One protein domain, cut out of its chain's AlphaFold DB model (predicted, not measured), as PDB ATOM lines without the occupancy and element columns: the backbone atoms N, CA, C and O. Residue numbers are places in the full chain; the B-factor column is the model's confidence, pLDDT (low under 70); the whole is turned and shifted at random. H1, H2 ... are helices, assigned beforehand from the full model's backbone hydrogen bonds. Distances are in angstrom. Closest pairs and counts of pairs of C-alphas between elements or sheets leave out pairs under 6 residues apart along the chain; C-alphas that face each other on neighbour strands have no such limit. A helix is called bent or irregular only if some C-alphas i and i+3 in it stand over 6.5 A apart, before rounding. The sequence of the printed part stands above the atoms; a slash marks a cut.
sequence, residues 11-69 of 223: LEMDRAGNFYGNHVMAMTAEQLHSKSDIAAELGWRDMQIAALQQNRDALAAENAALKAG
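Overview. This is residues 11 to 69 of the 223 residues of an uncharacterized protein of Pantoea wallisii (UniProt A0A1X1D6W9). Look first for one long helix, H3, which makes the long arm of an uneven, open V; the short arm is H2, joined to the beginning of H3 at the point of the V by residues 30 to 34, with little H1 turned across the other end of H2. Most of the long arm, residues 42 to 69, sticks out alone and makes the length of the whole. The printed part has 59 residues with three named helices, in the order H1, H2, H3 along the chain, and no named strand; the class is all helix. It is extended, with a radius of gyration of the C-alphas of 17.0 A, and only just flat, spanning 53 by 27 by 14 A.

Along the chain. Find C-alpha 35 at (-20.290, -29.286, -36.585); from there H3, residues 35 to 67, runs 47.1 A to C-alpha 67 at (-43.425, -4.834, -69.483). Go back along the chain to H2, residues 19 to 29, which measures 15.4 A from first to last C-alpha and ends at C-alpha 29 at (-35.186, -30.581, -30.828). Before it you will find H1, residues 11 to 17, 10.2 A from first to last C-alpha, beginning at C-alpha 11 at (-31.952, -9.315, -32.179).

Arrangement. Begin with H3, which touches no helix. H2 is apart from it, but only just: their closest C-alphas are 8.2 A apart. H1 and H3 are apart. Now look at residues 13 and 19, where H1 and H2 touch only at the corner by their link, with 4 pairs of C-alphas within 8 A. The closest C-alphas of the two, those of Met 13 and Phe 19, are 5.4 A apart. The lines of H1 and H2 are about perpendicular, at 84 degrees. In the backbones of H1, H2 and H3, every O i to N i+4 pair is within hydrogen-bond range, and no helix is bent.

Size, cuts and confidence. For the full reach, go from His 33 to Gly 69: their C-alphas, the two farthest apart in the domain, are 53.7 A apart. Residues 42 to 69, of which 42 to 67 belong to H3, stand free. Without them, 31 residues remain, spanning 28 by 16 by 11 A. The links H1 to H2, of 1 residue, and H2 to H3, of 5 residues, are both tight. The printed part has no cut. In the B-factor column you will find a mean pLDDT of the printed part of 92.6, and no printed residue is under 70.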
ATOM      1  N   LEU A  11     -30.749  -9.981 -32.662       94.44
ATOM      2  CA  LEU A  11     -31.952  -9.315 -32.179       94.44
ATOM      3  C   LEU A  11     -32.782  -8.776 -33.348       94.44
ATOM      4  O   LEU A  11     -34.009  -8.811 -33.292       94.44
ATOM      5  N   GLU A  12     -32.134  -8.292 -34.407       95.75
ATOM      6  CA  GLU A  12     -32.815  -7.906 -35.646       95.75
ATOM      7  C   GLU A  12     -33.458  -9.115 -36.336       95.75
ATOM      8  O   GLU A  12     -34.633  -9.059 -36.702       95.75
ATOM      9  N   MET A  13     -32.730 -10.231 -36.443       93.88
ATOM     10  CA  MET A  13     -33.259 -11.485 -36.994       93.88
ATOM     11  C   MET A  13     -34.506 -11.957 -36.243       93.88
ATOM     12  O   MET A  13     -35.489 -12.373 -36.863       93.88
ATOM     13  N   ASP A  14     -34.505 -11.852 -34.913       95.12
ATOM     14  CA  ASP A  14     -35.662 -12.274 -34.133       95.12
ATOM     15  C   ASP A  14     -36.836 -11.294 -34.210       95.12
ATOM     16  O   ASP A  14     -37.988 -11.726 -34.255       95.12
ATOM     17  N   ARG A  15     -36.579  -9.988 -34.343       96.12
ATOM     18  CA  ARG A  15     -37.645  -9.014 -34.631       96.12
ATOM     19  C   ARG A  15     -38.275  -9.215 -36.008       96.12
ATOM     20  O   ARG A  15     -39.473  -8.993 -36.149       96.12
ATOM     21  N   ALA A  16     -37.485  -9.597 -37.010       94.75
ATOM     22  CA  ALA A  16     -37.960  -9.769 -38.382       94.75
ATOM     23  C   ALA A  16     -38.847 -11.012 -38.557       94.75
ATOM     24  O   ALA A  16     -39.726 -11.022 -39.416       94.75
ATOM     25  N   GLY A  17     -38.632 -12.053 -37.749       94.06
ATOM     26  CA  GLY A  17     -39.406 -13.292 -37.867       94.06
ATOM     27  C   GLY A  17     -39.002 -14.410 -36.911       94.06
ATOM     28  O   GLY A  17     -39.242 -15.575 -37.216       94.06
ATOM     29  N   ASN A  18     -38.375 -14.084 -35.776       94.94
ATOM     30  CA  ASN A  18     -37.840 -15.060 -34.820       94.94
ATOM     31  C   ASN A  18     -36.845 -16.056 -35.452       94.94
ATOM     32  O   ASN A  18     -36.824 -17.232 -35.090       94.94
ATOM     33  N   PHE A  19     -36.066 -15.631 -36.455       93.06
ATOM     34  CA  PHE A  19     -35.248 -16.549 -37.255       93.06
ATOM     35  C   PHE A  19     -34.143 -17.234 -36.444       93.06
ATOM     36  O   PHE A  19     -33.903 -18.429 -36.630       93.06
ATOM     37  N   TYR A  20     -33.476 -16.506 -35.542       92.75
ATOM     38  CA  TYR A  20     -32.430 -17.076 -34.697       92.75
ATOM     39  C   TYR A  20     -33.046 -18.001 -33.644       92.75
ATOM     40  O   TYR A  20     -32.637 -19.160 -33.532       92.75
ATOM     41  N   GLY A  21     -34.087 -17.538 -32.946       93.12
ATOM     42  CA  GLY A  21     -34.813 -18.324 -31.951       93.12
ATOM     43  C   GLY A  21     -35.379 -19.629 -32.517       93.12
ATOM     44  O   GLY A  21     -35.150 -20.697 -31.949       93.12
ATOM     45  N   ASN A  22     -36.046 -19.577 -33.675       93.25
ATOM     46  CA  ASN A  22     -36.585 -20.764 -34.347       93.25
ATOM     47  C   ASN A  22     -35.480 -21.769 -34.692       93.25
ATOM     48  O   ASN A  22     -35.663 -22.973 -34.512       93.25
ATOM     49  N   HIS A  23     -34.319 -21.289 -35.150       90.00
ATOM     50  CA  HIS A  23     -33.217 -22.173 -35.504       90.00
ATOM     51  C   HIS A  23     -32.603 -22.853 -34.277       90.00
ATOM     52  O   HIS A  23     -32.383 -24.062 -34.307       90.00
ATOM     53  N   VAL A  24     -32.395 -22.114 -33.182       91.12
ATOM     54  CA  VAL A  24     -31.908 -22.681 -31.913       91.12
ATOM     55  C   VAL A  24     -32.870 -23.748 -31.385       91.12
ATOM     56  O   VAL A  24     -32.429 -24.814 -30.950       91.12
ATOM     57  N   MET A  25     -34.180 -23.494 -31.460       92.38
ATOM     58  CA  MET A  25     -35.200 -24.455 -31.038       92.38
ATOM     59  C   MET A  25     -35.181 -25.725 -31.896       92.38
ATOM     60  O   MET A  25     -35.165 -26.820 -31.336       92.38
ATOM     61  N   ALA A  26     -35.117 -25.593 -33.225       90.62
ATOM     62  CA  ALA A  26     -35.039 -26.732 -34.143       90.62
ATOM     63  C   ALA A  26     -33.766 -27.562 -33.920       90.62
ATOM     64  O   ALA A  26     -33.844 -28.771 -33.726       90.62
ATOM     65  N   MET A  27     -32.601 -26.910 -33.819       92.19
ATOM     66  CA  MET A  27     -31.331 -27.591 -33.539       92.19
ATOM     67  C   MET A  27     -31.361 -28.356 -32.213       92.19
ATOM     68  O   MET A  27     -30.832 -29.461 -32.118       92.19
ATOM     69  N   THR A  28     -31.997 -27.780 -31.189       92.12
ATOM     70  CA  THR A  28     -32.145 -28.429 -29.880       92.12
ATOM     71  C   THR A  28     -33.079 -29.637 -29.960       92.12
ATOM     72  O   THR A  28     -32.767 -30.684 -29.393       92.12
ATOM     73  N   ALA A  29     -34.207 -29.509 -30.665       92.81
ATOM     74  CA  ALA A  29     -35.186 -30.581 -30.828       92.81
ATOM     75  C   ALA A  29     -34.620 -31.767 -31.626       92.81
ATOM     76  O   ALA A  29     -34.795 -32.916 -31.225       92.81
ATOM     77  N   GLU A  30     -33.890 -31.484 -32.703       90.31
ATOM     78  CA  GLU A  30     -33.307 -32.481 -33.612       90.31
ATOM     79  C   GLU A  30     -31.930 -32.987 -33.159       90.31
ATOM     80  O   GLU A  30     -31.337 -33.848 -33.802       90.31
ATOM     81  N   GLN A  31     -31.421 -32.483 -32.031       90.50
ATOM     82  CA  GLN A  31     -30.111 -32.838 -31.481       90.50
ATOM     83  C   GLN A  31     -28.940 -32.567 -32.451       90.50
ATOM     84  O   GLN A  31     -27.930 -33.277 -32.434       90.50
ATOM     85  N   LEU A  32     -29.047 -31.513 -33.270       87.56
ATOM     86  CA  LEU A  32     -28.021 -31.071 -34.224       87.56
ATOM     87  C   LEU A  32     -26.862 -30.373 -33.492       87.56
ATOM     88  O   LEU A  32     -26.701 -29.154 -33.541       87.56
ATOM     89  N   HIS A  33     -26.055 -31.158 -32.779       84.06
ATOM     90  CA  HIS A  33     -24.977 -30.646 -31.918       84.06
ATOM     91  C   HIS A  33     -23.585 -30.771 -32.531       84.06
ATOM     92  O   HIS A  33     -22.623 -30.193 -32.017       84.06
ATOM     93  N   SER A  34     -23.442 -31.536 -33.615       90.56
ATOM     94  CA  SER A  34     -22.154 -31.709 -34.276       90.56
ATOM     95  C   SER A  34     -21.926 -30.632 -35.340       90.56
ATOM     96  O   SER A  34     -22.845 -30.153 -36.004       90.56
ATOM     97  N   LYS A  35     -20.659 -30.250 -35.537       90.06
ATOM     98  CA  LYS A  35     -20.290 -29.286 -36.585       90.06
ATOM     99  C   LYS A  35     -20.628 -29.795 -37.985       90.06
ATOM    100  O   LYS A  35     -20.906 -28.975 -38.853       90.06
ATOM    101  N   SER A  36     -20.561 -31.107 -38.210       91.75
ATOM    102  CA  SER A  36     -20.902 -31.708 -39.500       91.75
ATOM    103  C   SER A  36     -22.394 -31.607 -39.786       91.75
ATOM    104  O   SER A  36     -22.744 -31.218 -40.894       91.75
ATOM    105  N   ASP A  37     -23.252 -31.871 -38.799       88.19
ATOM    106  CA  ASP A  37     -24.705 -31.858 -39.010       88.19
ATOM    107  C   ASP A  37     -25.205 -30.427 -39.246       88.19
ATOM    108  O   ASP A  37     -25.960 -30.169 -40.180       88.19
ATOM    109  N   ILE A  38     -24.682 -29.463 -38.478       88.75
ATOM    110  CA  ILE A  38     -24.981 -28.037 -38.675       88.75
ATOM    111  C   ILE A  38     -24.492 -27.560 -40.050       88.75
ATOM    112  O   ILE A  38     -25.194 -26.821 -40.735       88.75
ATOM    113  N   ALA A  39     -23.292 -27.966 -40.476       91.25
ATOM    114  CA  ALA A  39     -22.768 -27.588 -41.786       91.25
ATOM    115  C   ALA A  39     -23.578 -28.201 -42.940       91.25
ATOM    116  O   ALA A  39     -23.755 -27.536 -43.959       91.25
ATOM    117  N   ALA A  40     -24.076 -29.431 -42.783       90.94
ATOM    118  CA  ALA A  40     -24.932 -30.081 -43.772       90.94
ATOM    119  C   ALA A  40     -26.264 -29.336 -43.935       90.94
ATOM    120  O   ALA A  40     -26.642 -29.009 -45.056       90.94
ATOM    121  N   GLU A  41     -26.920 -28.990 -42.825       90.62
ATOM    122  CA  GLU A  41     -28.174 -28.227 -42.836       90.62
ATOM    123  C   GLU A  41     -27.988 -26.823 -43.433       90.62
ATOM    124  O   GLU A  41     -28.771 -26.387 -44.277       90.62
ATOM    125  N   LEU A  42     -26.917 -26.114 -43.057       90.62
ATOM    126  CA  LEU A  42     -26.597 -24.808 -43.644       90.62
ATOM    127  C   LEU A  42     -26.314 -24.914 -45.147       90.62
ATOM    128  O   LEU A  42     -26.828 -24.109 -45.916       90.62
ATOM    129  N   GLY A  43     -25.554 -25.926 -45.575       93.88
ATOM    130  CA  GLY A  43     -25.285 -26.167 -46.992       93.88
ATOM    131  C   GLY A  43     -26.549 -26.500 -47.788       93.88
ATOM    132  O   GLY A  43     -26.721 -26.007 -48.902       93.88
ATOM    133  N   TRP A  44     -27.466 -27.283 -47.211       92.44
ATOM    134  CA  TRP A  44     -28.766 -27.568 -47.819       92.44
ATOM    135  C   TRP A  44     -29.607 -26.295 -47.963       92.44
ATOM    136  O   TRP A  44     -30.149 -26.037 -49.036       92.44
ATOM    137  N   ARG A  45     -29.653 -25.443 -46.933       92.38
ATOM    138  CA  ARG A  45     -30.348 -24.147 -47.006       92.38
ATOM    139  C   ARG A  45     -29.741 -23.222 -48.045       92.38
ATOM    140  O   ARG A  45     -30.493 -22.615 -48.797       92.38
ATOM    141  N   ASP A  46     -28.417 -23.130 -48.118       95.31
ATOM    142  CA  ASP A  46     -27.740 -22.315 -49.129       95.31
ATOM    143  C   ASP A  46     -28.093 -22.793 -50.547       95.31
ATOM    144  O   ASP A  46     -28.363 -21.971 -51.424       95.31
ATOM    145  N   MET A  47     -28.184 -24.111 -50.762       94.12
ATOM    146  CA  MET A  47     -28.653 -24.693 -52.024       94.12
ATOM    147  C   MET A  47     -30.107 -24.299 -52.339       94.12
ATOM    148  O   MET A  47     -30.395 -23.889 -53.463       94.12
ATOM    149  N   GLN A  48     -31.014 -24.362 -51.356       93.06
ATOM    150  CA  GLN A  48     -32.412 -23.943 -51.534       93.06
ATOM    151  C   GLN A  48     -32.537 -22.437 -51.804       93.06
ATOM    152  O   GLN A  48     -33.278 -22.014 -52.689       93.06
ATOM    153  N   ILE A  49     -31.781 -21.611 -51.075       94.69
ATOM    154  CA  ILE A  49     -31.749 -20.157 -51.264       94.69
ATOM    155  C   ILE A  49     -31.245 -19.820 -52.669       94.69
ATOM    156  O   ILE A  49     -31.831 -18.957 -53.319       94.69
ATOM    157  N   ALA A  50     -30.206 -20.503 -53.155       94.75
ATOM    158  CA  ALA A  50     -29.698 -20.310 -54.510       94.75
ATOM    159  C   ALA A  50     -30.762 -20.640 -55.573       94.75
ATOM    160  O   ALA A  50     -30.968 -19.846 -56.491       94.75
ATOM    161  N   ALA A  51     -31.491 -21.749 -55.414       89.06
ATOM    162  CA  ALA A  51     -32.584 -22.119 -56.316       89.06
ATOM    163  C   ALA A  51     -33.726 -21.084 -56.305       89.06
ATOM    164  O   ALA A  51     -34.196 -20.650 -57.357       89.06
ATOM    165  N   LEU A  52     -34.137 -20.613 -55.121       92.62
ATOM    166  CA  LEU A  52     -35.164 -19.572 -54.994       92.62
ATOM    167  C   LEU A  52     -34.726 -18.238 -55.610       92.62
ATOM    168  O   LEU A  52     -35.530 -17.558 -56.248       92.62
ATOM    169  N   GLN A  53     -33.458 -17.857 -55.435       95.62
ATOM    170  CA  GLN A  53     -32.898 -16.657 -56.057       95.62
ATOM    171  C   GLN A  53     -32.893 -16.769 -57.582       95.62
ATOM    172  O   GLN A  53     -33.299 -15.821 -58.249       95.62
ATOM    173  N   GLN A  54     -32.527 -17.931 -58.127       92.81
ATOM    174  CA  GLN A  54     -32.580 -18.189 -59.564       92.81
ATOM    175  C   GLN A  54     -34.008 -18.057 -60.116       92.81
ATOM    176  O   GLN A  54     -34.218 -17.350 -61.099       92.81
ATOM    177  N   ASN A  55     -34.998 -18.661 -59.452       92.19
ATOM    178  CA  ASN A  55     -36.405 -18.565 -59.855       92.19
ATOM    179  C   ASN A  55     -36.922 -17.119 -59.808       92.19
ATOM    180  O   ASN A  55     -37.610 -16.666 -60.724       92.19
ATOM    181  N   ARG A  56     -36.563 -16.370 -58.758       95.81
ATOM    182  CA  ARG A  56     -36.898 -14.944 -58.638       95.81
ATOM    183  C   ARG A  56     -36.309 -14.143 -59.796       95.81
ATOM    184  O   ARG A  56     -37.003 -13.300 -60.356       95.81
ATOM    185  N   ASP A  57     -35.046 -14.381 -60.131       96.25
ATOM    186  CA  ASP A  57     -34.350 -13.629 -61.173       96.25
ATOM    187  C   ASP A  57     -34.915 -13.951 -62.563       96.25
ATOM    188  O   ASP A  57     -35.130 -13.032 -63.355       96.25
ATOM    189  N   ALA A  58     -35.267 -15.214 -62.824       93.38
ATOM    190  CA  ALA A  58     -35.957 -15.628 -64.047       93.38
ATOM    191  C   ALA A  58     -37.333 -14.951 -64.188       93.38
ATOM    192  O   ALA A  58     -37.615 -14.330 -65.213       93.38
ATOM    193  N   LEU A  59     -38.157 -14.971 -63.134       95.75
ATOM    194  CA  LEU A  59     -39.445 -14.268 -63.127       95.75
ATOM    195  C   LEU A  59     -39.291 -12.755 -63.282       95.75
ATOM    196  O   LEU A  59     -40.118 -12.112 -63.924       95.75
ATOM    197  N   ALA A  60     -38.267 -12.156 -62.673       96.50
ATOM    198  CA  ALA A  60     -38.012 -10.727 -62.806       96.50
ATOM    199  C   ALA A  60     -37.640 -10.361 -64.251       96.50
ATOM    200  O   ALA A  60     -38.130  -9.353 -64.763       96.50
ATOM    201  N   ALA A  61     -36.825 -11.188 -64.911       95.62
ATOM    202  CA  ALA A  61     -36.457 -11.017 -66.313       95.62
ATOM    203  C   ALA A  61     -37.669 -11.164 -67.246       95.62
ATOM    204  O   ALA A  61     -37.900 -10.295 -68.086       95.62
ATOM    205  N   GLU A  62     -38.487 -12.200 -67.054       95.31
ATOM    206  CA  GLU A  62     -39.720 -12.408 -67.822       95.31
ATOM    207  C   GLU A  62     -40.697 -11.238 -67.642       95.31
ATOM    208  O   GLU A  62     -41.160 -10.648 -68.615       95.31
ATOM    209  N   ASN A  63     -40.943 -10.813 -66.399       94.81
ATOM    210  CA  ASN A  63     -41.792  -9.654 -66.125       94.81
ATOM    211  C   ASN A  63     -41.258  -8.369 -66.766       94.81
ATOM    212  O   ASN A  63     -42.045  -7.532 -67.214       94.81
ATOM    213  N   ALA A  64     -39.936  -8.181 -66.795       94.62
ATOM    214  CA  ALA A  64     -39.329  -7.046 -67.476       94.62
ATOM    215  C   ALA A  64     -39.561  -7.118 -68.993       94.62
ATOM    216  O   ALA A  64     -39.916  -6.102 -69.588       94.62
ATOM    217  N   ALA A  65     -39.437  -8.301 -69.599       92.06
ATOM    218  CA  ALA A  65     -39.703  -8.516 -71.019       92.06
ATOM    219  C   ALA A  65     -41.177  -8.262 -71.380       92.06
ATOM    220  O   ALA A  65     -41.458  -7.553 -72.344       92.06
ATOM    221  N   LEU A  66     -42.122  -8.744 -70.567       91.81
ATOM    222  CA  LEU A  66     -43.553  -8.471 -70.755       91.81
ATOM    223  C   LEU A  66     -43.855  -6.970 -70.657       91.81
ATOM    224  O   LEU A  66     -44.566  -6.411 -71.493       91.81
ATOM    225  N   LYS A  67     -43.265  -6.285 -69.669       93.00
ATOM    226  CA  LYS A  67     -43.425  -4.834 -69.483       93.00
ATOM    227  C   LYS A  67     -42.738  -3.993 -70.557       93.00
ATOM    228  O   LYS A  67     -43.095  -2.829 -70.725       93.00
ATOM    229  N   ALA A  68     -41.773  -4.561 -71.276       91.31
ATOM    230  CA  ALA A  68     -41.143  -3.910 -72.416       91.31
ATOM    231  C   ALA A  68     -42.073  -3.825 -73.637       91.31
ATOM    232  O   ALA A  68     -41.729  -3.136 -74.593       91.31
ATOM    233  N   GLY A  69     -43.245  -4.469 -73.592       88.81
ATOM    234  CA  GLY A  69     -44.248  -4.398 -74.647       88.81
ATOM    235  C   GLY A  69     -43.796  -5.100 -75.916       88.81
ATOM    236  O   GLY A  69     -43.498  -4.428 -76.902       88.81
TER     237      GLY A  69